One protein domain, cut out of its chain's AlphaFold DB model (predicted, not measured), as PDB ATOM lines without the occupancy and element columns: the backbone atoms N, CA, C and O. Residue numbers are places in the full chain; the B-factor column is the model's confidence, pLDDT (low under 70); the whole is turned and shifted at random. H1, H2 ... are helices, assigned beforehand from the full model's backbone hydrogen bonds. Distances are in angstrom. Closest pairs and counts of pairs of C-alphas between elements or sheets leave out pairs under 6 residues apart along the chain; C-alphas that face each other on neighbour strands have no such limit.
ATOM      1  N   SER A 444     157.446 178.943 186.526       86.31
ATOM      2  CA  SER A 444     157.148 177.517 186.740       86.31
ATOM      3  C   SER A 444     157.319 177.033 188.186       86.31
ATOM      4  O   SER A 444     156.977 175.894 188.485       86.31
ATOM      5  N   ALA A 445     157.860 177.858 189.089       89.56
ATOM      6  CA  ALA A 445     158.144 177.426 190.457       89.56
ATOM      7  C   ALA A 445     156.850 177.214 191.285       89.56
ATOM      8  O   ALA A 445     155.963 178.074 191.255       89.56
ATOM      9  N   PRO A 446     156.745 176.121 192.069       89.38
ATOM     10  CA  PRO A 446     155.572 175.838 192.894       89.38
ATOM     11  C   PRO A 446     155.231 176.929 193.922       89.38
ATOM     12  O   PRO A 446     156.097 177.576 194.525       89.38
ATOM     13  N   GLY A 447     153.930 177.110 194.161       90.38
ATOM     14  CA  GLY A 447     153.414 178.058 195.154       90.38
ATOM     15  C   GLY A 447     153.524 179.536 194.756       90.38
ATOM     16  O   GLY A 447     153.447 180.396 195.636       90.38
ATOM     17  N   LEU A 448     153.727 179.854 193.471       91.50
ATOM     18  CA  LEU A 448     153.708 181.226 192.951       91.50
ATOM     19  C   LEU A 448     152.337 181.608 192.375       91.50
ATOM     20  O   LEU A 448     151.711 180.854 191.637       91.50
ATOM     21  N   ALA A 449     151.906 182.840 192.640       92.00
ATOM     22  CA  ALA A 449     150.688 183.427 192.088       92.00
ATOM     23  C   ALA A 449     150.913 183.906 190.636       92.00
ATOM     24  O   ALA A 449     151.260 185.068 190.372       92.00
ATOM     25  N   THR A 450     150.771 182.996 189.672       91.81
ATOM     26  CA  THR A 450     151.000 183.246 188.237       91.81
ATOM     27  C   THR A 450     149.724 183.449 187.434       91.81
ATOM     28  O   THR A 450     148.696 182.842 187.722       91.81
ATOM     29  N   GLY A 451     149.817 184.296 186.407       92.94
ATOM     30  CA  GLY A 451     148.815 184.384 185.347       92.94
ATOM     31  C   GLY A 451     148.824 183.171 184.409       92.94
ATOM     32  O   GLY A 451     149.611 182.230 184.570       92.94
ATOM     33  N   LEU A 452     147.963 183.241 183.400       94.00
ATOM     34  CA  LEU A 452     147.710 182.192 182.421       94.00
ATOM     35  C   LEU A 452     148.911 182.005 181.471       94.00
ATOM     36  O   LEU A 452     149.633 182.944 181.120       94.00
ATOM     37  N   ALA A 453     149.122 180.772 181.011       94.69
ATOM     38  CA  ALA A 453     150.173 180.426 180.053       94.69
ATOM     39  C   ALA A 453     149.711 180.688 178.604       94.69
ATOM     40  O   ALA A 453     149.459 179.765 177.838       94.69
ATOM     41  N   LEU A 454     149.558 181.965 178.238       95.75
ATOM     42  CA  LEU A 454     148.957 182.372 176.959       95.75
ATOM     43  C   LEU A 454     149.981 182.711 175.853       95.75
ATOM     44  O   LEU A 454     151.078 183.215 176.141       95.75
ATOM     45  N   PRO A 455     149.618 182.528 174.565       96.31
ATOM     46  CA  PRO A 455     150.440 182.938 173.431       96.31
ATOM     47  C   PRO A 455     150.604 184.465 173.351       96.31
ATOM     48  O   PRO A 455     150.010 185.243 174.104       96.31
ATOM     49  N   GLY A 456     151.490 184.914 172.459       94.75
ATOM     50  CA  GLY A 456     151.625 186.346 172.164       94.75
ATOM     51  C   GLY A 456     150.400 186.856 171.396       94.75
ATOM     52  O   GLY A 456     149.663 186.042 170.843       94.75
ATOM     53  N   PRO A 457     150.162 188.178 171.333       95.19
ATOM     54  CA  PRO A 457     149.248 188.707 170.324       95.19
ATOM     55  C   PRO A 457     149.772 188.347 168.915       95.19
ATOM     56  O   PRO A 457     150.994 188.254 168.747       95.19
ATOM     57  N   PRO A 458     148.897 188.168 167.906       92.94
ATOM     58  CA  PRO A 458     149.317 187.849 166.541       92.94
ATOM     59  C   PRO A 458     150.364 188.838 165.988       92.94
ATOM     60  O   PRO A 458     150.287 190.035 166.299       92.94
ATOM     61  N   PRO A 459     151.332 188.400 165.160       91.50
ATOM     62  CA  PRO A 459     152.291 189.300 164.518       91.50
ATOM     63  C   PRO A 459     151.597 190.454 163.774       91.50
ATOM     64  O   PRO A 459     150.530 190.280 163.199       91.50
ATOM     65  N   GLY A 460     152.176 191.657 163.817       91.12
ATOM     66  CA  GLY A 460     151.584 192.850 163.187       91.12
ATOM     67  C   GLY A 460     150.388 193.477 163.927       91.12
ATOM     68  O   GLY A 460     149.901 194.526 163.496       91.12
ATOM     69  N   SER A 461     149.950 192.893 165.051       94.19
ATOM     70  CA  SER A 461     148.923 193.470 165.932       94.19
ATOM     71  C   SER A 461     149.291 194.864 166.448       94.19
ATOM     72  O   SER A 461     150.463 195.215 166.614       94.19
ATOM     73  N   PHE A 462     148.267 195.638 166.797       95.31
ATOM     74  CA  PHE A 462     148.380 196.930 167.468       95.31
ATOM     75  C   PHE A 462     147.258 197.093 168.504       95.31
ATOM     76  O   PHE A 462     146.369 196.255 168.558       95.31
ATOM     77  N   LEU A 463     147.286 198.135 169.339       94.69
ATOM     78  CA  LEU A 463     146.225 198.413 170.322       94.69
ATOM     79  C   LEU A 463     145.544 199.751 170.018       94.69
ATOM     80  O   LEU A 463     146.191 200.655 169.493       94.69
ATOM     81  N   ARG A 464     144.260 199.870 170.378       91.88
ATOM     82  CA  ARG A 464     143.514 201.147 170.407       91.88
ATOM     83  C   ARG A 464     143.229 201.628 171.834       91.88
ATOM     84  O   ARG A 464     143.176 202.830 172.054       91.88
ATOM     85  N   ALA A 465     143.080 200.700 172.788       95.25
ATOM     86  CA  ALA A 465     142.910 200.971 174.219       95.25
ATOM     87  C   ALA A 465     141.773 201.973 174.542       95.25
ATOM     88  O   ALA A 465     141.873 202.805 175.444       95.25
ATOM     89  N   GLU A 466     140.669 201.921 173.797       95.38
ATOM     90  CA  GLU A 466     139.563 202.878 173.929       95.38
ATOM     91  C   GLU A 466     138.794 202.709 175.244       95.38
ATOM     92  O   GLU A 466     138.249 203.685 175.777       95.38
ATOM     93  N   GLY A 467     138.781 201.495 175.800       97.50
ATOM     94  CA  GLY A 467     138.279 201.238 177.143       97.50
ATOM     95  C   GLY A 467     139.202 201.829 178.203       97.50
ATOM     96  O   GLY A 467     138.712 202.441 179.150       97.50
ATOM     97  N   HIS A 468     140.523 201.778 177.999       97.44
ATOM     98  CA  HIS A 468     141.489 202.437 178.883       97.44
ATOM     99  C   HIS A 468     141.295 203.952 178.924       97.44
ATOM    100  O   HIS A 468     141.222 204.525 180.010       97.44
ATOM    101  N   CYS A 469     141.168 204.596 177.762       95.94
ATOM    102  CA  CYS A 469     140.907 206.033 177.673       95.94
ATOM    103  C   CYS A 469     139.577 206.408 178.345       95.94
ATOM    104  O   CYS A 469     139.509 207.402 179.069       95.94
ATOM    105  N   SER A 470     138.540 205.581 178.167       96.81
ATOM    106  CA  SER A 470     137.217 205.811 178.764       96.81
ATOM    107  C   SER A 470     137.235 205.652 180.287       96.81
ATOM    108  O   SER A 470     136.776 206.550 180.985       96.81
ATOM    109  N   VAL A 471     137.828 204.572 180.819       96.81
ATOM    110  CA  VAL A 471     137.988 204.400 182.274       96.81
ATOM    111  C   VAL A 471     138.865 205.503 182.851       96.81
ATOM    112  O   VAL A 471     138.533 206.035 183.901       96.81
ATOM    113  N   ARG A 472     139.954 205.900 182.174       94.25
ATOM    114  CA  ARG A 472     140.835 206.975 182.653       94.25
ATOM    115  C   ARG A 472     140.096 208.303 182.809       94.25
ATOM    116  O   ARG A 472     140.356 209.006 183.783       94.25
ATOM    117  N   ALA A 473     139.214 208.639 181.868       92.44
ATOM    118  CA  ALA A 473     138.421 209.864 181.913       92.44
ATOM    119  C   ALA A 473     137.457 209.901 183.113       92.44
ATOM    120  O   ALA A 473     137.222 210.976 183.657       92.44
ATOM    121  N   SER A 474     136.962 208.741 183.560       94.12
ATOM    122  CA  SER A 474     136.070 208.587 184.720       94.12
ATOM    123  C   SER A 474     136.751 207.938 185.942       94.12
ATOM    124  O   SER A 474     136.085 207.280 186.738       94.12
ATOM    125  N   ALA A 475     138.084 208.011 186.069       91.88
ATOM    126  CA  ALA A 475     138.817 207.273 187.102       91.88
ATOM    127  C   ALA A 475     138.902 208.048 188.427       91.88
ATOM    128  O   ALA A 475     139.787 208.892 188.627       91.88
ATOM    129  N   GLU A 476     138.021 207.703 189.359       93.31
ATOM    130  CA  GLU A 476     137.969 208.292 190.700       93.31
ATOM    131  C   GLU A 476     139.051 207.706 191.624       93.31
ATOM    132  O   GLU A 476     139.851 208.469 192.172       93.31
ATOM    133  N   THR A 477     139.173 206.373 191.718       92.12
ATOM    134  CA  THR A 477     140.130 205.727 192.639       92.12
ATOM    135  C   THR A 477     141.568 205.646 192.093       92.12
ATOM    136  O   THR A 477     141.796 205.550 190.876       92.12
ATOM    137  N   PRO A 478     142.593 205.625 192.973       89.62
ATOM    138  CA  PRO A 478     143.972 205.352 192.576       89.62
ATOM    139  C   PRO A 478     144.167 203.984 191.907       89.62
ATOM    140  O   PRO A 478     145.030 203.878 191.032       89.62
ATOM    141  N   ALA A 479     143.391 202.953 192.271       91.38
ATOM    142  CA  ALA A 479     143.514 201.635 191.653       91.38
ATOM    143  C   ALA A 479     143.000 201.649 190.211       91.38
ATOM    144  O   ALA A 479     143.732 201.221 189.321       91.38
ATOM    145  N   LEU A 480     141.835 202.256 189.938       93.75
ATOM    146  CA  LEU A 480     141.342 202.469 188.568       93.75
ATOM    147  C   LEU A 480     142.357 203.250 187.721       93.75
ATOM    148  O   LEU A 480     142.660 202.870 186.585       93.75
ATOM    149  N   ARG A 481     142.966 204.303 188.288       91.38
ATOM    150  CA  ARG A 481     144.010 205.108 187.621       91.38
ATOM    151  C   ARG A 481     145.292 204.335 187.295       91.38
ATOM    152  O   ARG A 481     145.986 204.740 186.361       91.38
ATOM    153  N   ARG A 482     145.616 203.267 188.035       90.88
ATOM    154  CA  ARG A 482     146.749 202.363 187.753       90.88
ATOM    155  C   ARG A 482     146.346 201.239 186.793       90.88
ATOM    156  O   ARG A 482     147.018 201.025 185.786       90.88
ATOM    157  N   ALA A 483     145.205 200.594 187.031       93.50
ATOM    158  CA  ALA A 483     144.676 199.519 186.197       93.50
ATOM    159  C   ALA A 483     144.474 199.966 184.737       93.50
ATOM    160  O   ALA A 483     144.892 199.255 183.822       93.50
ATOM    161  N   CYS A 484     143.964 201.184 184.497       94.06
ATOM    162  CA  CYS A 484     143.829 201.740 183.142       94.06
ATOM    163  C   CYS A 484     145.168 202.051 182.441       94.06
ATOM    164  O   CYS A 484     145.179 202.270 181.235       94.06
ATOM    165  N   LEU A 485     146.305 202.027 183.140       92.88
ATOM    166  CA  LEU A 485     147.650 202.091 182.547       92.88
ATOM    167  C   LEU A 485     148.371 200.734 182.594       92.88
ATOM    168  O   LEU A 485     149.571 200.653 182.325       92.88
ATOM    169  N   ALA A 486     147.657 199.667 182.965       92.81
ATOM    170  CA  ALA A 486     148.212 198.354 183.266       92.81
ATOM    171  C   ALA A 486     149.403 198.420 184.253       92.81
ATOM    172  O   ALA A 486     150.355 197.639 184.144       92.81
ATOM    173  N   SER A 487     149.345 199.315 185.240       88.69
ATOM    174  CA  SER A 487     150.249 199.399 186.399       88.69
ATOM    175  C   SER A 487     149.538 198.943 187.686       88.69
ATOM    176  O   SER A 487     148.340 198.656 187.677       88.69
ATOM    177  N   GLY A 488     150.279 198.786 188.784       82.94
ATOM    178  CA  GLY A 488     149.781 198.276 190.064       82.94
ATOM    179  C   GLY A 488     149.491 196.767 190.098       82.94
ATOM    180  O   GLY A 488     149.475 196.075 189.072       82.94
ATOM    181  N   GLY A 489     149.275 196.250 191.313       76.81
ATOM    182  CA  GLY A 489     148.871 194.861 191.578       76.81
ATOM    183  C   GLY A 489     149.904 193.787 191.204       76.81
ATOM    184  O   GLY A 489     149.535 192.634 191.021       76.81
ATOM    185  N   SER A 490     151.179 194.137 190.998       76.44
ATOM    186  CA  SER A 490     152.248 193.184 190.653       76.44
ATOM    187  C   SER A 490     153.543 193.542 191.368       76.44
ATOM    188  O   SER A 490     154.194 194.512 190.994       76.44
ATOM    189  N   PHE A 491     153.957 192.749 192.350       69.94
ATOM    190  CA  PHE A 491     155.063 193.140 193.237       69.94
ATOM    191  C   PHE A 491     156.433 192.629 192.775       69.94
ATOM    192  O   PHE A 491     157.411 193.371 192.819       69.94
ATOM    193  N   TRP A 492     156.482 191.423 192.203       70.69
ATOM    194  CA  TRP A 492     157.720 190.748 191.775       70.69
ATOM    195  C   TRP A 492     158.591 191.556 190.794       70.69
ATOM    196  O   TRP A 492     159.802 191.388 190.749       70.69
ATOM    197  N   HIS A 493     157.996 192.442 189.988       70.25
ATOM    198  CA  HIS A 493     158.746 193.242 189.012       70.25
ATOM    199  C   HIS A 493     159.419 194.490 189.611       70.25
ATOM    200  O   HIS A 493     160.276 195.090 188.962       70.25
ATOM    201  N   LEU A 494     159.033 194.872 190.834       68.25
ATOM    202  CA  LEU A 494     159.673 195.923 191.627       68.25
ATOM    203  C   LEU A 494     160.625 195.360 192.688       68.25
ATOM    204  O   LEU A 494     161.528 196.071 193.111       68.25
ATOM    205  N   GLU A 495     160.440 194.104 193.095       71.62
ATOM    206  CA  GLU A 495     161.202 193.414 194.145       71.62
ATOM    207  C   GLU A 495     162.740 193.545 194.011       71.62
ATOM    208  O   GLU A 495     163.367 193.870 195.018       71.62
ATOM    209  N   PRO A 496     163.370 193.459 192.813       72.00
ATOM    210  CA  PRO A 496     164.818 193.671 192.669       72.00
ATOM    211  C   PRO A 496     165.296 195.110 192.928       72.00
ATOM    212  O   PRO A 496     166.490 195.333 193.085       72.00
ATOM    213  N   ARG A 497     164.389 196.096 192.909       70.44
ATOM    214  CA  ARG A 497     164.683 197.519 193.174       70.44
ATOM    215  C   ARG A 497     164.247 197.952 194.570       70.44
ATOM    216  O   ARG A 497     164.846 198.846 195.150       70.44
ATOM    217  N   TYR A 498     163.189 197.332 195.084       73.50
ATOM    218  CA  TYR A 498     162.585 197.641 196.372       73.50
ATOM    219  C   TYR A 498     162.237 196.326 197.080       73.50
ATOM    220  O   TYR A 498     161.092 195.868 196.972       73.50
ATOM    221  N   PRO A 499     163.200 195.710 197.793       72.88
ATOM    222  CA  PRO A 499     162.942 194.532 198.610       72.88
ATOM    223  C   PRO A 499     161.827 194.826 199.617       72.88
ATOM    224  O   PRO A 499     161.833 195.859 200.291       72.88
ATOM    225  N   ARG A 500     160.838 193.937 199.699       69.62
ATOM    226  CA  ARG A 500     159.681 194.051 200.599       69.62
ATOM    227  C   ARG A 500     159.369 192.685 201.211       69.62
ATOM    228  O   ARG A 500     159.752 191.676 200.619       69.62
ATOM    229  N   PRO A 501     158.657 192.629 202.353       72.69
ATOM    230  CA  PRO A 501     158.151 191.371 202.894       72.69
ATOM    231  C   PRO A 501     157.399 190.572 201.826       72.69
ATOM    232  O   PRO A 501     156.673 191.153 201.013       72.69
ATOM    233  N   GLN A 502     157.581 189.251 201.817       74.38
ATOM    234  CA  GLN A 502     157.017 188.379 200.788       74.38
ATOM    235  C   GLN A 502     155.485 188.394 200.850       74.38
ATOM    236  O   GLN A 502     154.872 187.722 201.675       74.38
ATOM    237  N   GLN A 503     154.861 189.163 199.960       82.19
ATOM    238  CA  GLN A 503     153.409 189.279 199.925       82.19
ATOM    239  C   GLN A 503     152.756 188.008 199.382       82.19
ATOM    240  O   GLN A 503     153.179 187.442 198.364       82.19
ATOM    241  N   LEU A 504     151.691 187.596 200.062       91.81
ATOM    242  CA  LEU A 504     150.799 186.529 199.638       91.81
ATOM    243  C   LEU A 504     149.638 187.117 198.830       91.81
ATOM    244  O   LEU A 504     149.254 188.272 198.990       91.81
ATOM    245  N   CYS A 505     149.098 186.313 197.928       93.38
ATOM    246  CA  CYS A 505     147.838 186.562 197.248       93.38
ATOM    247  C   CYS A 505     146.663 186.218 198.180       93.38
ATOM    248  O   CYS A 505     146.828 185.442 199.119       93.38
ATOM    249  N   LEU A 506     145.454 186.680 197.848       94.56
ATOM    250  CA  LEU A 506     144.200 186.324 198.538       94.56
ATOM    251  C   LEU A 506     143.949 184.801 198.628       94.56
ATOM    252  O   LEU A 506     143.186 184.337 199.464       94.56
ATOM    253  N   CYS A 507     144.594 184.009 197.769       95.81
ATOM    254  CA  CYS A 507     144.558 182.544 197.763       95.81
ATOM    255  C   CYS A 507     145.758 181.874 198.473       95.81
ATOM    256  O   CYS A 507     145.989 180.685 198.279       95.81
ATOM    257  N   GLY A 508     146.577 182.627 199.216       95.19
ATOM    258  CA  GLY A 508     147.779 182.137 199.906       95.19
ATOM    259  C   GLY A 508     149.026 181.949 199.027       95.19
ATOM    260  O   GLY A 508     150.126 181.786 199.551       95.19
ATOM    261  N   LEU A 509     148.910 182.012 197.694       94.38
ATOM    262  CA  LEU A 509     150.052 181.865 196.778       94.38
ATOM    263  C   LEU A 509     151.006 183.073 196.823       94.38
ATOM    264  O   LEU A 509     150.577 184.222 196.892       94.38
ATOM    265  N   ARG A 510     152.316 182.835 196.715       91.81
ATOM    266  CA  ARG A 510     153.358 183.859 196.915       91.81
ATOM    267  C   ARG A 510     153.537 184.783 195.712       91.81
ATOM    268  O   ARG A 510     153.460 184.351 194.559       91.81
ATOM    269  N   THR A 511     153.927 186.033 195.967       87.69
ATOM    270  CA  THR A 511     154.312 187.052 194.967       87.69
ATOM    271  C   THR A 511     153.221 187.330 193.912       87.69
ATOM    272  O   THR A 511     153.425 187.059 192.720       87.69
ATOM    273  N   PRO A 512     152.042 187.848 194.317       88.94
ATOM    274  CA  PRO A 512     150.935 188.113 193.405       88.94
ATOM    275  C   PRO A 512     151.350 188.933 192.179       88.94
ATOM    276  O   PRO A 512     152.000 189.981 192.258       88.94
ATOM    277  N   SER A 513     150.962 188.409 191.018       90.06
ATOM    278  CA  SER A 513     150.974 189.115 189.742       90.06
ATOM    279  C   SER A 513     149.552 189.556 189.409       90.06
ATOM    280  O   SER A 513     148.598 188.829 189.682       90.06
ATOM    281  N   ARG A 514     149.389 190.717 188.769       91.44
ATOM    282  CA  ARG A 514     148.052 191.251 188.465       91.44
ATOM    283  C   ARG A 514     147.254 190.304 187.574       91.44
ATOM    284  O   ARG A 514     146.073 190.111 187.804       91.44
ATOM    285  N   ALA A 515     147.911 189.651 186.617       94.06
ATOM    286  CA  ALA A 515     147.273 188.637 185.786       94.06
ATOM    287  C   ALA A 515     146.724 187.453 186.610       94.06
ATOM    288  O   ALA A 515     145.640 186.960 186.309       94.06
ATOM    289  N   HIS A 516     147.410 187.041 187.684       95.00
ATOM    290  CA  HIS A 516     146.859 186.067 188.624       95.00
ATOM    291  C   HIS A 516     145.645 186.632 189.370       95.00
ATOM    292  O   HIS A 516     144.593 185.998 189.379       95.00
ATOM    293  N   LEU A 517     145.771 187.827 189.960       94.75
ATOM    294  CA  LEU A 517     144.701 188.474 190.729       94.75
ATOM    295  C   LEU A 517     143.427 188.680 189.907       94.75
ATOM    296  O   LEU A 517     142.339 188.438 190.416       94.75
ATOM    297  N   THR A 518     143.547 189.088 188.644       95.94
ATOM    298  CA  THR A 518     142.394 189.316 187.766       95.94
ATOM    299  C   THR A 518     141.812 188.007 187.229       95.94
ATOM    300  O   THR A 518     140.598 187.842 187.270       95.94
ATOM    301  N   TRP A 519     142.640 187.069 186.746       96.75
ATOM    302  CA  TRP A 519     142.167 185.943 185.919       96.75
ATOM    303  C   TRP A 519     142.207 184.561 186.580       96.75
ATOM    304  O   TRP A 519     141.454 183.682 186.171       96.75
ATOM    305  N   CYS A 520     143.069 184.346 187.576       96.62
ATOM    306  CA  CYS A 520     143.354 183.009 188.118       96.62
ATOM    307  C   CYS A 520     142.931 182.836 189.582       96.62
ATOM    308  O   CYS A 520     142.569 181.735 189.986       96.62
ATOM    309  N   CYS A 521     142.972 183.898 190.390       97.00
ATOM    310  CA  CYS A 521     142.686 183.817 191.818       97.00
ATOM    311  C   CYS A 521     141.213 183.416 192.064       97.00
ATOM    312  O   CYS A 521     140.315 184.055 191.502       97.00
ATOM    313  N   PRO A 522     140.922 182.390 192.890       97.69
ATOM    314  CA  PRO A 522     139.546 181.995 193.206       97.69
ATOM    315  C   PRO A 522     138.754 183.089 193.937       97.69
ATOM    316  O   PRO A 522     137.590 183.314 193.615       97.69
ATOM    317  N   GLN A 523     139.412 183.835 194.835       98.00
ATOM    318  CA  GLN A 523     138.817 184.898 195.671       98.00
ATOM    319  C   GLN A 523     138.415 186.177 194.903       98.00
ATOM    320  O   GLN A 523     137.949 187.152 195.486       98.00
ATOM    321  N   THR A 524     138.637 186.193 193.588       97.50
ATOM    322  CA  THR A 524     138.254 187.275 192.664       97.50
ATOM    323  C   THR A 524     137.484 186.734 191.454       97.50
ATOM    324  O   THR A 524     137.351 187.411 190.435       97.50
ATOM    325  N   SER A 525     137.034 185.474 191.511       97.44
ATOM    326  CA  SER A 525     136.313 184.819 190.409       97.44
ATOM    327  C   SER A 525     134.948 185.449 190.130       97.44
ATOM    328  O   SER A 525     134.501 185.458 188.984       97.44
ATOM    329  N   ASP A 526     134.331 186.046 191.149       98.12
ATOM    330  CA  ASP A 526     133.129 186.871 191.058       98.12
ATOM    331  C   ASP A 526     133.311 188.069 190.114       98.12
ATOM    332  O   ASP A 526     132.460 188.306 189.260       98.12
ATOM    333  N   LEU A 527     134.463 188.743 190.181       97.62
ATOM    334  CA  LEU A 527     134.762 189.964 189.418       97.62
ATOM    335  C   LEU A 527     134.857 189.764 187.900       97.62
ATOM    336  O   LEU A 527     134.888 190.739 187.152       97.62
ATOM    337  N   ARG A 528     134.945 188.512 187.440       95.25
ATOM    338  CA  ARG A 528     135.146 188.156 186.027       95.25
ATOM    339  C   ARG A 528     134.058 187.258 185.437       95.25
ATOM    340  O   ARG A 528     134.238 186.784 184.321       95.25
ATOM    341  N   ARG A 529     132.936 187.039 186.136       95.06
ATOM    342  CA  ARG A 529     131.843 186.155 185.667       95.06
ATOM    343  C   ARG A 529     131.294 186.539 184.289       95.06
ATOM    344  O   ARG A 529     131.005 185.660 183.488       95.06
ATOM    345  N   GLU A 530     131.197 187.836 184.010       95.56
ATOM    346  CA  GLU A 530     130.664 188.384 182.752       95.56
ATOM    347  C   GLU A 530     131.766 188.760 181.740       95.56
ATOM    348  O   GLU A 530     131.489 189.312 180.675       95.56
ATOM    349  N   ILE A 531     133.038 188.482 182.056       97.25
ATOM    350  CA  ILE A 531     134.189 188.898 181.251       97.25
ATOM    351  C   ILE A 531     134.780 187.673 180.552       97.25
ATOM    352  O   ILE A 531     135.345 186.788 181.191       97.25
ATOM    353  N   VAL A 532     134.699 187.647 179.217       96.69
ATOM    354  CA  VAL A 532     135.295 186.584 178.386       96.69
ATOM    355  C   VAL A 532     136.781 186.414 178.729       96.69
ATOM    356  O   VAL A 532     137.523 187.396 178.784       96.69
ATOM    357  N   ALA A 533     137.233 185.179 178.948       96.81
ATOM    358  CA  ALA A 533     138.619 184.912 179.329       96.81
ATOM    359  C   ALA A 533     139.625 185.376 178.245       96.81
ATOM    360  O   ALA A 533     139.367 185.218 177.048       96.81
ATOM    361  N   PRO A 534     140.791 185.931 178.629       97.31
ATOM    362  CA  PRO A 534     141.781 186.421 177.676       97.31
ATOM    363  C   PRO A 534     142.456 185.265 176.922       97.31
ATOM    364  O   PRO A 534     142.939 184.313 177.527       97.31
ATOM    365  N   GLN A 535     142.570 185.388 175.598       96.31
ATOM    366  CA  GLN A 535     143.156 184.349 174.729       96.31
ATOM    367  C   GLN A 535     144.655 184.549 174.433       96.31
ATOM    368  O   GLN A 535     145.316 183.678 173.876       96.31
ATOM    369  N   HIS A 536     145.219 185.702 174.800       96.44
ATOM    370  CA  HIS A 536     146.614 186.062 174.535       96.44
ATOM    371  C   HIS A 536     147.153 187.053 175.578       96.44
ATOM    372  O   HIS A 536     146.393 187.796 176.212       96.44
ATOM    373  N   ARG A 537     148.483 187.155 175.678       96.06
ATOM    374  CA  ARG A 537     149.196 188.008 176.648       96.06
ATOM    375  C   ARG A 537     148.826 189.500 176.617       96.06
ATOM    376  O   ARG A 537     149.026 190.173 177.625       96.06
ATOM    377  N   ALA A 538     148.305 190.031 175.505       96.38
ATOM    378  CA  ALA A 538     147.819 191.417 175.436       96.38
ATOM    379  C   ALA A 538     146.569 191.619 176.313       96.38
ATOM    380  O   ALA A 538     146.664 192.292 177.335       96.38
ATOM    381  N   ALA A 539     145.456 190.949 176.000       96.88
ATOM    382  CA  ALA A 539     144.252 190.938 176.838       96.88
ATOM    383  C   ALA A 539     144.569 190.588 178.304       96.88
ATOM    384  O   ALA A 539     144.174 191.312 179.209       96.88
ATOM    385  N   GLU A 540     145.363 189.541 178.549       96.50
ATOM    386  CA  GLU A 540     145.685 189.091 179.910       96.50
ATOM    387  C   GLU A 540     146.401 190.162 180.757       96.50
ATOM    388  O   GLU A 540     146.028 190.404 181.906       96.50
ATOM    389  N   ARG A 541     147.457 190.785 180.215       94.62
ATOM    390  CA  ARG A 541     148.417 191.589 181.002       94.62
ATOM    391  C   ARG A 541     148.259 193.084 180.798       94.62
ATOM    392  O   ARG A 541     148.620 193.859 181.688       94.62
ATOM    393  N   LEU A 542     147.798 193.475 179.615       95.75
ATOM    394  CA  LEU A 542     147.546 194.857 179.232       95.75
ATOM    395  C   LEU A 542     146.074 195.235 179.364       95.75
ATOM    396  O   LEU A 542     145.822 196.424 179.350       95.75
ATOM    397  N   PHE A 543     145.145 194.279 179.501       96.88
ATOM    398  CA  PHE A 543     143.690 194.513 179.459       96.88
ATOM    399  C   PHE A 543     143.191 195.132 178.149       96.88
ATOM    400  O   PHE A 543     142.127 195.734 178.125       96.88
ATOM    401  N   ALA A 544     143.939 194.919 177.062       95.81
ATOM    402  CA  ALA A 544     143.672 195.475 175.742       95.81
ATOM    403  C   ALA A 544     143.599 194.377 174.672       95.81
ATOM    404  O   ALA A 544     144.439 193.467 174.649       95.81
ATOM    405  N   PHE A 545     142.636 194.488 173.756       92.56
ATOM    406  CA  PHE A 545     142.553 193.607 172.588       92.56
ATOM    407  C   PHE A 545     143.374 194.162 171.407       92.56
ATOM    408  O   PHE A 545     143.419 195.380 171.203       92.56
ATOM    409  N   PRO A 546     144.015 193.292 170.601       89.81
ATOM    410  CA  PRO A 546     144.514 193.636 169.282       89.81
ATOM    411  C   PRO A 546     143.428 194.314 168.447       89.81
ATOM    412  O   PRO A 546     142.349 193.765 168.238       89.81
ATOM    413  N   GLY A 547     143.720 195.525 167.986       86.06
ATOM    414  CA  GLY A 547     142.865 196.257 167.071       86.06
ATOM    415  C   GLY A 547     142.995 195.720 165.650       86.06
ATOM    416  O   GLY A 547     144.092 195.419 165.182       86.06
ATOM    417  N   GLU A 548     141.870 195.673 164.950       89.88
ATOM    418  CA  GLU A 548     141.832 195.546 163.498       89.88
ATOM    419  C   GLU A 548     142.015 196.921 162.841       89.88
ATOM    420  O   GLU A 548     141.563 197.954 163.365       89.88
ATOM    421  N   GLU A 549     142.647 196.939 161.666       91.31
ATOM    422  CA  GLU A 549     142.636 198.115 160.794       91.31
ATOM    423  C   GLU A 549     141.207 198.491 160.398       91.31
ATOM    424  O   GLU A 549     140.337 197.631 160.283       91.31
ATOM    425  N   VAL A 550     140.962 199.788 160.186       92.06
ATOM    426  CA  VAL A 550     139.668 200.254 159.674       92.06
ATOM    427  C   VAL A 550     139.506 199.703 158.252       92.06
ATOM    428  O   VAL A 550     140.363 200.014 157.417       92.06
ATOM    429  N   PRO A 551     138.437 198.954 157.925       93.06
ATOM    430  CA  PRO A 551     138.183 198.529 156.551       93.06
ATOM    431  C   PRO A 551     138.133 199.728 155.585       93.06
ATOM    432  O   PRO A 551     137.851 200.855 156.023       93.06
ATOM    433  N   ALA A 746     135.201 195.067 171.974       96.19
ATOM    434  CA  ALA A 746     136.550 195.167 172.523       96.19
ATOM    435  C   ALA A 746     136.627 196.269 173.588       96.19
ATOM    436  O   ALA A 746     137.017 195.993 174.716       96.19
ATOM    437  N   LYS A 747     136.163 197.489 173.281       96.94
ATOM    438  CA  LYS A 747     136.104 198.605 174.239       96.94
ATOM    439  C   LYS A 747     135.354 198.236 175.525       96.94
ATOM    440  O   LYS A 747     135.843 198.538 176.613       96.94
ATOM    441  N   ALA A 748     134.185 197.603 175.420       97.44
ATOM    442  CA  ALA A 748     133.392 197.198 176.581       97.44
ATOM    443  C   ALA A 748     134.130 196.155 177.440       97.44
ATOM    444  O   ALA A 748     134.187 196.288 178.663       97.44
ATOM    445  N   TRP A 749     134.772 195.175 176.796       97.69
ATOM    446  CA  TRP A 749     135.600 194.175 177.467       97.69
ATOM    447  C   TRP A 749     136.807 194.800 178.181       97.69
ATOM    448  O   TRP A 749     137.046 194.490 179.345       97.69
ATOM    449  N   GLU A 750     137.524 195.726 177.528       98.19
ATOM    450  CA  GLU A 750     138.644 196.465 178.132       98.19
ATOM    451  C   GLU A 750     138.181 197.194 179.407       98.19
ATOM    452  O   GLU A 750     138.816 197.093 180.456       98.19
ATOM    453  N   MET A 751     137.030 197.881 179.353       98.12
ATOM    454  CA  MET A 751     136.450 198.566 180.516       98.12
ATOM    455  C   MET A 751     136.126 197.600 181.666       98.12
ATOM    456  O   MET A 751     136.423 197.916 182.819       98.12
ATOM    457  N   GLY A 752     135.549 196.431 181.365       97.88
ATOM    458  CA  GLY A 752     135.268 195.386 182.354       97.88
ATOM    459  C   GLY A 752     136.543 194.838 182.997       97.88
ATOM    460  O   GLY A 752     136.675 194.855 184.221       97.88
ATOM    461  N   ALA A 753     137.520 194.431 182.182       97.81
ATOM    462  CA  ALA A 753     138.789 193.868 182.644       97.81
ATOM    463  C   ALA A 753     139.582 194.847 183.530       97.81
ATOM    464  O   ALA A 753     140.126 194.450 184.561       97.81
ATOM    465  N   ILE A 754     139.604 196.138 183.178       97.75
ATOM    466  CA  ILE A 754     140.261 197.184 183.980       97.75
ATOM    467  C   ILE A 754     139.569 197.369 185.337       97.75
ATOM    468  O   ILE A 754     140.261 197.510 186.347       97.75
ATOM    469  N   ARG A 755     138.229 197.368 185.381       97.69
ATOM    470  CA  ARG A 755     137.462 197.496 186.634       97.69
ATOM    471  C   ARG A 755     137.691 196.292 187.547       97.69
ATOM    472  O   ARG A 755     138.078 196.484 188.694       97.69
ATOM    473  N   ALA A 756     137.577 195.075 187.014       97.50
ATOM    474  CA  ALA A 756     137.869 193.842 187.745       97.50
ATOM    475  C   ALA A 756     139.311 193.812 188.286       97.50
ATOM    476  O   ALA A 756     139.555 193.362 189.403       97.50
ATOM    477  N   ALA A 757     140.279 194.330 187.524       96.81
ATOM    478  CA  ALA A 757     141.671 194.423 187.957       96.81
ATOM    479  C   ALA A 757     141.941 195.505 189.015       96.81
ATOM    480  O   ALA A 757     142.867 195.339 189.808       96.81
ATOM    481  N   ALA A 758     141.175 196.600 189.021       96.31
ATOM    482  CA  ALA A 758     141.249 197.626 190.059       96.31
ATOM    483  C   ALA A 758     140.668 197.104 191.381       96.31
ATOM    484  O   ALA A 758     141.371 197.100 192.385       96.31
ATOM    485  N   GLU A 759     139.452 196.563 191.340       96.81
ATOM    486  CA  GLU A 759     138.754 195.953 192.480       96.81
ATOM    487  C   GLU A 759     139.568 194.794 193.090       96.81
ATOM    488  O   GLU A 759     139.804 194.755 194.294       96.81
ATOM    489  N   ALA A 760     140.130 193.898 192.266       95.88
ATOM    490  CA  ALA A 760     141.021 192.831 192.741       95.88
ATOM    491  C   ALA A 760     142.312 193.350 193.412       95.88
ATOM    492  O   ALA A 760     142.907 192.642 194.225       95.88
ATOM    493  N   ALA A 761     142.774 194.554 193.055       93.00
ATOM    494  CA  ALA A 761     143.931 195.189 193.681       93.00
ATOM    495  C   ALA A 761     143.557 195.945 194.967       93.00
ATOM    496  O   ALA A 761     144.377 195.989 195.880       93.00
ATOM    497  N   GLU A 762     142.344 196.500 195.056       93.81
ATOM    498  CA  GLU A 762     141.798 197.100 196.280       93.81
ATOM    499  C   GLU A 762     141.519 196.009 197.331       93.81
ATOM    500  O   GLU A 762     141.987 196.134 198.459       93.81
ATOM    501  N   ARG A 763     140.938 194.863 196.940       95.00
ATOM    502  CA  ARG A 763     140.779 193.682 197.817       95.00
ATOM    503  C   ARG A 763     142.084 193.109 198.371       95.00
ATOM    504  O   ARG A 763     142.050 192.504 199.428       95.00
ATOM    505  N   LEU A 764     143.209 193.260 197.666       90.94
ATOM    506  CA  LEU A 764     144.536 192.830 198.142       90.94
ATOM    507  C   LEU A 764     145.223 193.879 199.040       90.94
ATOM    508  O   LEU A 764     146.249 193.589 199.651       90.94
ATOM    509  N   ALA A 765     144.718 195.114 199.056       87.44
ATOM    510  CA  ALA A 765     145.248 196.201 199.874       87.44
ATOM    511  C   ALA A 765     144.517 196.357 201.221       87.44
ATOM    512  O   ALA A 765     145.022 197.081 202.081       87.44
TER     513      ALA A 765
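Overview. This is residues 444 to 551 and 746 to 765 of the 766 residues of the protein "PDE9A protein" of Symbiodinium sp. CCMP2592 (UniProt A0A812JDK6). Little regular structure is here: one long helix, H5, has short helices packed round it, H1 and H2 on one side and H3 on another, with H4 packed on H3 and long loops between. 128 residues are printed, with five named helices, H1 to H5 in chain order, and no named strand; the class is all helix, though these hold only 43 residues. The whole is compact, radius of gyration of the C-alphas 14.6 A, spanning 50 by 34 by 32 A.

Along the chain. Start at C-alpha 444, (157.148, 177.517, 186.740). Find H1 at residues 466 to 473, 10.7 A, H2 at 478 to 483, 8.7 A, H3 at 514 to 519, 8.3 A, and H4 at 537 to 542, 7.5 A. H5, residues 746 to 762, runs 24.4 A to C-alpha 762, (141.798, 197.100, 196.280).

Arrangement. Look first at H5, the hub. It touches H1, closest C-alphas Gly 467 and Lys 747, 4.5 A, at a steep tilt of 49 degrees; H2, Ala 479 and Ala 758, 4.9 A; and H3, Thr 518 and Ala 757, 5.2 A. H3 touches H4, closest C-alphas Ala 515 and Arg 541, 5.7 A. H1 and H2 only just touch, only at the corner, with 3 pairs of C-alphas within 8 A. In H1 to H5 every O i to N i+4 pair is within hydrogen-bond range.

Size, cuts and confidence. Residues 552 to 745 are cut out, C-alphas 551 and 746 standing 16.4 A apart. The links H2 to H3 and H3 to H4 are long. Residues 491, 494 and 500 have pLDDT under 70.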